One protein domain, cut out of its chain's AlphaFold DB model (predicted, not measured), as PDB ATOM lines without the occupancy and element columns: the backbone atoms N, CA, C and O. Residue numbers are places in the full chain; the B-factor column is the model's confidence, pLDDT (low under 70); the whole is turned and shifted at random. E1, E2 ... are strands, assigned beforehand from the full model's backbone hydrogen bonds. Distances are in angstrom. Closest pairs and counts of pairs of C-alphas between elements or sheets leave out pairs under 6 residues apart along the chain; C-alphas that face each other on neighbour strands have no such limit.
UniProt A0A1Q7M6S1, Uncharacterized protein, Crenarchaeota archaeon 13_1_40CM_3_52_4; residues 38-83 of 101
ATOM      1  N   LYS A  38     -26.127   9.505  -0.707       95.38
ATOM      2  CA  LYS A  38     -24.722   9.164  -0.959       95.38
ATOM      3  C   LYS A  38     -24.588   7.682  -1.283       95.38
ATOM      4  O   LYS A  38     -25.268   6.847  -0.686       95.38
ATOM      5  N   ALA A  39     -23.675   7.358  -2.190       95.56
ATOM      6  CA  ALA A  39     -23.371   5.988  -2.579       95.56
ATOM      7  C   ALA A  39     -21.869   5.804  -2.834       95.56
ATOM      8  O   ALA A  39     -21.157   6.765  -3.128       95.56
ATOM      9  N   ASN A  40     -21.409   4.563  -2.729       94.56
ATOM     10  CA  ASN A  40     -20.090   4.095  -3.132       94.56
ATOM     11  C   ASN A  40     -20.286   2.838  -3.991       94.56
ATOM     12  O   ASN A  40     -20.622   1.775  -3.467       94.56
ATOM     13  N   VAL A  41     -20.168   2.989  -5.310       94.69
ATOM     14  CA  VAL A  41     -20.515   1.951  -6.288       94.69
ATOM     15  C   VAL A  41     -19.327   1.708  -7.207       94.69
ATOM     16  O   VAL A  41     -18.889   2.609  -7.918       94.69
ATOM     17  N   GLU A  42     -18.847   0.470  -7.216       93.81
ATOM     18  CA  GLU A  42     -17.817  -0.044  -8.110       93.81
ATOM     19  C   GLU A  42     -18.471  -1.118  -8.996       93.81
ATOM     20  O   GLU A  42     -18.873  -2.179  -8.521       93.81
ATOM     21  N   SER A  43     -18.610  -0.850 -10.297       89.94
ATOM     22  CA  SER A  43     -19.308  -1.710 -11.268       89.94
ATOM     23  C   SER A  43     -18.479  -2.921 -11.727       89.94
ATOM     24  O   SER A  43     -18.445  -3.270 -12.906       89.94
ATOM     25  N   VAL A  44     -17.806  -3.580 -10.786       92.75
ATOM     26  CA  VAL A  44     -16.953  -4.753 -11.009       92.75
ATOM     27  C   VAL A  44     -17.322  -5.860 -10.030       92.75
ATOM     28  O   VAL A  44     -17.808  -5.593  -8.935       92.75
ATOM     29  N   VAL A  45     -17.096  -7.119 -10.406       93.69
ATOM     30  CA  VAL A  45     -17.330  -8.261  -9.509       93.69
ATOM     31  C   VAL A  45     -16.460  -8.125  -8.258       93.69
ATOM     32  O   VAL A  45     -15.281  -7.795  -8.349       93.69
ATOM     33  N   SER A  46     -17.045  -8.383  -7.087       90.75
ATOM     34  CA  SER A  46     -16.464  -8.135  -5.758       90.75
ATOM     35  C   SER A  46     -16.249  -6.653  -5.409       90.75
ATOM     36  O   SER A  46     -15.778  -6.341  -4.313       90.75
ATOM     37  N   GLY A  47     -16.629  -5.739  -6.306       92.00
ATOM     38  CA  GLY A  47     -16.616  -4.303  -6.067       92.00
ATOM     39  C   GLY A  47     -17.629  -3.891  -5.003       92.00
ATOM     40  O   GLY A  47     -18.604  -4.601  -4.718       92.00
ATOM     41  N   ARG A  48     -17.386  -2.733  -4.396       93.44
ATOM     42  CA  ARG A  48     -18.270  -2.151  -3.382       93.44
ATOM     43  C   ARG A  48     -19.606  -1.711  -3.976       93.44
ATOM     44  O   ARG A  48     -19.667  -1.167  -5.074       93.44
ATOM     45  N   TYR A  49     -20.677  -1.907  -3.216       93.94
ATOM     46  CA  TYR A  49     -22.010  -1.419  -3.555       93.94
ATOM     47  C   TYR A  49     -22.720  -0.902  -2.296       93.94
ATOM     48  O   TYR A  49     -23.667  -1.499  -1.786       93.94
ATOM     49  N   GLU A  50     -22.221   0.197  -1.744       93.38
ATOM     50  CA  GLU A  50     -22.665   0.747  -0.460       93.38
ATOM     51  C   GLU A  50     -23.572   1.954  -0.688       93.38
ATOM     52  O   GLU A  50     -23.184   2.943  -1.309       93.38
ATOM     53  N   LEU A  51     -24.795   1.882  -0.177       92.62
ATOM     54  CA  LEU A  51     -25.816   2.909  -0.312       92.62
ATOM     55  C   LEU A  51     -26.105   3.480   1.071       92.62
ATOM     56  O   LEU A  51     -26.479   2.738   1.981       92.62
ATOM     57  N   PHE A  52     -25.935   4.790   1.233       92.62
ATOM     58  CA  PHE A  52     -26.047   5.467   2.520       92.62
ATOM     59  C   PHE A  52     -27.328   6.301   2.557       92.62
ATOM     60  O   PHE A  52     -27.391   7.375   1.964       92.62
ATOM     61  N   SER A  53     -28.352   5.824   3.264       90.62
ATOM     62  CA  SER A  53     -29.615   6.549   3.467       90.62
ATOM     63  C   SER A  53     -29.600   7.418   4.727       90.62
ATOM     64  O   SER A  53     -30.239   8.466   4.760       90.62
ATOM     65  N   SER A  54     -28.844   7.015   5.755       89.50
ATOM     66  CA  SER A  54     -28.820   7.656   7.077       89.50
ATOM     67  C   SER A  54     -27.429   8.187   7.422       89.50
ATOM     68  O   SER A  54     -26.712   7.610   8.231       89.50
ATOM     69  N   LEU A  55     -27.045   9.327   6.842       89.56
ATOM     70  CA  LEU A  55     -25.688   9.893   6.977       89.56
ATOM     71  C   LEU A  55     -25.282  10.280   8.409       89.56
ATOM     72  O   LEU A  55     -24.095  10.379   8.702       89.56
ATOM     73  N   LYS A  56     -26.255  10.517   9.294       90.75
ATOM     74  CA  LYS A  56     -26.013  10.846  10.710       90.75
ATOM     75  C   LYS A  56     -25.903   9.607  11.604       90.75
ATOM     76  O   LYS A  56     -25.568   9.747  12.776       90.75
ATOM     77  N   ALA A  57     -26.224   8.420  11.088       87.75
ATOM     78  CA  ALA A  57     -26.128   7.193  11.866       87.75
ATOM     79  C   ALA A  57     -24.653   6.801  12.077       87.75
ATOM     80  O   ALA A  57     -23.797   7.142  11.252       87.75
ATOM     81  N   PRO A  58     -24.331   6.072  13.160       87.25
ATOM     82  CA  PRO A  58     -23.007   5.490  13.334       87.25
ATOM     83  C   PRO A  58     -22.632   4.594  12.151       87.25
ATOM     84  O   PRO A  58     -23.500   3.996  11.510       87.25
ATOM     85  N   LYS A  59     -21.330   4.468  11.889       84.19
ATOM     86  CA  LYS A  59     -20.802   3.527  10.895       84.19
ATOM     87  C   LYS A  59     -21.339   2.112  11.166       84.19
ATOM     88  O   LYS A  59     -21.384   1.676  12.315       84.19
ATOM     89  N   GLY A  60     -21.752   1.414  10.118       83.44
ATOM     90  CA  GLY A  60     -22.455   0.128  10.154       83.44
ATOM     91  C   GLY A  60     -23.989   0.234  10.188       83.44
ATOM     92  O   GLY A  60     -24.664  -0.781  10.021       83.44
ATOM     93  N   PHE A  61     -24.546   1.432  10.399       84.56
ATOM     94  CA  PHE A  61     -25.992   1.693  10.461       84.56
ATOM     95  C   PHE A  61     -26.461   2.732   9.434       84.56
ATOM     96  O   PHE A  61     -27.611   3.172   9.476       84.56
ATOM     97  N   GLN A  62     -25.594   3.146   8.510       89.31
ATOM     98  CA  GLN A  62     -25.912   4.200   7.547       89.31
ATOM     99  C   GLN A  62     -26.672   3.675   6.322       89.31
ATOM    100  O   GLN A  62     -27.267   4.468   5.587       89.31
ATOM    101  N   GLY A  63     -26.680   2.355   6.106       89.88
ATOM    102  CA  GLY A  63     -27.398   1.699   5.016       89.88
ATOM    103  C   GLY A  63     -26.833   0.315   4.704       89.88
ATOM    104  O   GLY A  63     -26.888  -0.576   5.548       89.88
ATOM    105  N   THR A  64     -26.306   0.121   3.493       91.69
ATOM    106  CA  THR A  64     -25.816  -1.187   3.003       91.69
ATOM    107  C   THR A  64     -24.294  -1.336   3.087       91.69
ATOM    108  O   THR A  64     -23.662  -1.870   2.177       91.69
ATOM    109  N   GLU A  65     -23.684  -0.853   4.165       90.25
ATOM    110  CA  GLU A  65     -22.228  -0.899   4.369       90.25
ATOM    111  C   GLU A  65     -21.675  -2.336   4.266       90.25
ATOM    112  O   GLU A  65     -22.216  -3.278   4.858       90.25
ATOM    113  N   GLY A  66     -20.608  -2.514   3.478       88.75
ATOM    114  CA  GLY A  66     -20.026  -3.828   3.171       88.75
ATOM    115  C   GLY A  66     -20.772  -4.660   2.118       88.75
ATOM    116  O   GLY A  66     -20.432  -5.822   1.899       88.75
ATOM    117  N   CYS A  67     -21.798  -4.110   1.461       91.88
ATOM    118  CA  CYS A  67     -22.476  -4.777   0.347       91.88
ATOM    119  C   CYS A  67     -21.547  -4.834  -0.872       91.88
ATOM    120  O   CYS A  67     -20.814  -3.881  -1.152       91.88
ATOM    121  N   LYS A  68     -21.574  -5.960  -1.593       92.56
ATOM    122  CA  LYS A  68     -20.682  -6.225  -2.730       92.56
ATOM    123  C   LYS A  68     -21.448  -6.712  -3.947       92.56
ATOM    124  O   LYS A  68     -22.471  -7.394  -3.823       92.56
ATOM    125  N   VAL A  69     -20.903  -6.407  -5.118       93.69
ATOM    126  CA  VAL A  69     -21.362  -6.961  -6.392       93.69
ATOM    127  C   VAL A  69     -20.916  -8.419  -6.486       93.69
ATOM    128  O   VAL A  69     -19.726  -8.715  -6.452       93.69
ATOM    129  N   LEU A  70     -21.865  -9.342  -6.605       93.56
ATOM    130  CA  LEU A  70     -21.580 -10.769  -6.781       93.56
ATOM    131  C   LEU A  70     -21.332 -11.126  -8.243       93.56
ATOM    132  O   LEU A  70     -20.442 -11.907  -8.557       93.56
ATOM    133  N   ALA A  71     -22.152 -10.569  -9.125       93.75
ATOM    134  CA  ALA A  71     -22.090 -10.790 -10.556       93.75
ATOM    135  C   ALA A  71     -22.768  -9.618 -11.268       93.75
ATOM    136  O   ALA A  71     -23.702  -9.004 -10.742       93.75
ATOM    137  N   LEU A  72     -22.283  -9.318 -12.467       93.12
ATOM    138  CA  LEU A  72     -22.775  -8.231 -13.296       93.12
ATOM    139  C   LEU A  72     -22.830  -8.704 -14.746       93.12
ATOM    140  O   LEU A  72     -21.809  -9.050 -15.334       93.12
ATOM    141  N   GLU A  73     -24.031  -8.696 -15.310       94.06
ATOM    142  CA  GLU A  73     -24.281  -8.890 -16.733       94.06
ATOM    143  C   GLU A  73     -24.830  -7.575 -17.297       94.06
ATOM    144  O   GLU A  73     -25.983  -7.234 -17.000       94.06
ATOM    145  N   PRO A  74     -24.035  -6.825 -18.086       92.75
ATOM    146  CA  PRO A  74     -24.433  -5.527 -18.611       92.75
ATOM    147  C   PRO A  74     -25.830  -5.543 -19.229       92.75
ATOM    148  O   PRO A  74     -26.135  -6.381 -20.077       92.75
ATOM    149  N   GLN A  75     -26.675  -4.610 -18.782       91.56
ATOM    150  CA  GLN A  75     -28.038  -4.403 -19.283       91.56
ATOM    151  C   GLN A  75     -28.979  -5.612 -19.111       91.56
ATOM    152  O   GLN A  75     -30.002  -5.696 -19.789       91.56
ATOM    153  N   LYS A  76     -28.663  -6.543 -18.202       92.75
ATOM    154  CA  LYS A  76     -29.506  -7.713 -17.907       92.75
ATOM    155  C   LYS A  76     -29.702  -7.920 -16.414       92.75
ATOM    156  O   LYS A  76     -30.827  -7.828 -15.928       92.75
ATOM    157  N   HIS A  77     -28.614  -8.165 -15.685       92.88
ATOM    158  CA  HIS A  77     -28.681  -8.558 -14.280       92.88
ATOM    159  C   HIS A  77     -27.568  -7.922 -13.450       92.88
ATOM    160  O   HIS A  77     -26.398  -7.922 -13.830       92.88
ATOM    161  N   LEU A  78     -27.946  -7.436 -12.272       92.06
ATOM    162  CA  LEU A  78     -27.036  -6.998 -11.221       92.06
ATOM    163  C   LEU A  78     -27.331  -7.827  -9.971       92.06
ATOM    164  O   LEU A  78     -28.429  -7.749  -9.417       92.06
ATOM    165  N   TYR A  79     -26.358  -8.623  -9.535       93.19
ATOM    166  CA  TYR A  79     -26.476  -9.454  -8.342       93.19
ATOM    167  C   TYR A  79     -25.671  -8.842  -7.204       93.19
ATOM    168  O   TYR A  79     -24.478  -8.572  -7.345       93.19
ATOM    169  N   LEU A  80     -26.321  -8.653  -6.060       91.50
ATOM    170  CA  LEU A  80     -25.745  -8.012  -4.882       91.50
ATOM    171  C   LEU A  80     -25.883  -8.939  -3.680       91.50
ATOM    172  O   LEU A  80     -26.913  -9.592  -3.507       91.50
ATOM    173  N   TRP A  81     -24.863  -8.967  -2.829       85.25
ATOM    174  CA  TRP A  81     -24.936  -9.645  -1.539       85.25
ATOM    175  C   TRP A  81     -25.091  -8.637  -0.414       85.25
ATOM    176  O   TRP A  81     -24.318  -7.683  -0.323       85.25
ATOM    177  N   GLY A  82     -26.082  -8.881   0.448       75.12
ATOM    178  CA  GLY A  82     -26.463  -7.975   1.524       75.12
ATOM    179  C   GLY A  82     -25.279  -7.567   2.400       75.12
ATOM    180  O   GLY A  82     -24.660  -8.401   3.058       75.12
ATOM    181  N   GLY A  83     -25.005  -6.263   2.425       56.19
ATOM    182  CA  GLY A  83     -24.017  -5.643   3.300       56.19
ATOM    183  C   GLY A  83     -24.539  -5.468   4.712       56.19
ATOM    184  O   GLY A  83     -25.676  -5.032   4.897       56.19
TER     185      GLY A  83
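What this domain is: This is residues 38 to 83 of the 101 residues of an uncharacterized protein of Crenarchaeota archaeon 13_1_40CM_3_52_4 (UniProt A0A1Q7M6S1). Two small strand hairpins, E1 with E2 and E3 with E4, meet where E2 and E3 begin and make a rod with a long loop, residues 53 to 67, at one end. The turn between E3 and E4 makes the other end, and E1 stays away from the second hairpin. The printed part has 46 residues with no named helix and four named strands, E1, E2, E3 and E4 in that order, in two antiparallel two-stranded sheets, E1 - E2 and E3 - E4. The class is all strand, although the strands hold 19 of the 46 residues, under half. The whole is only just compact, close to loose, with a radius of gyration of the C-alphas of 11.2 A and spans of 34 by 14 by 12 A.

Where its parts are: Find C-alpha 38 at (-24.722, 9.164, -0.959); there E1 begins, and it runs over residues 38 to 41, 9.9 A from first to last C-alpha. Go on to C-alpha 49 at (-22.010, -1.419, -3.555), where E2 begins; it covers residues 49 to 52 and measures 10.0 A. After residues 53 to 67 comes E3, residues 68 to 73, the longest strand by residues, 14.7 A long. E4 follows with residues 77 to 81 and 13.3 A, and ends at C-alpha 81 at (-24.936, -9.645, -1.539).

How they stand to each other: Look first at the hairpin of E1 and E2, which are antiparallel at 176 degrees between their directions. The C-alphas of Ala 39 and Leu 51 face each other at 4.5 A. N 40 and O 50 are within hydrogen-bond range at 2.8 A, and so are N 52 and O 38 at 2.9 A. Where E2 begins, look across to E3: their closest C-alphas are those of Tyr 49 and Lys 68, 5.1 A apart, while their centres are 14.0 A apart. E3 and E4 form the second hairpin, antiparallel at 166 degrees. There the C-alphas of Val 69 and Leu 80 face each other at 4.8 A, and N 70 and O 79 are within hydrogen-bond range at 2.8 A. The closest C-alphas of E2 and E4 are those of Tyr 49 and Leu 80, 7.7 A apart. E1 is apart from both E3 and E4.

The domain as a whole: The two C-alphas farthest apart are those of Pro 58 and Lys 76, 34.5 A. The printed part has no cut. The link from E2 to E3 is long, with 15 residues; that from E1 to E2 is short, and that from E3 to E4 is tight. In this predicted model the mean pLDDT of the printed part is 90.3, and one residue, Gly 83, is under 70.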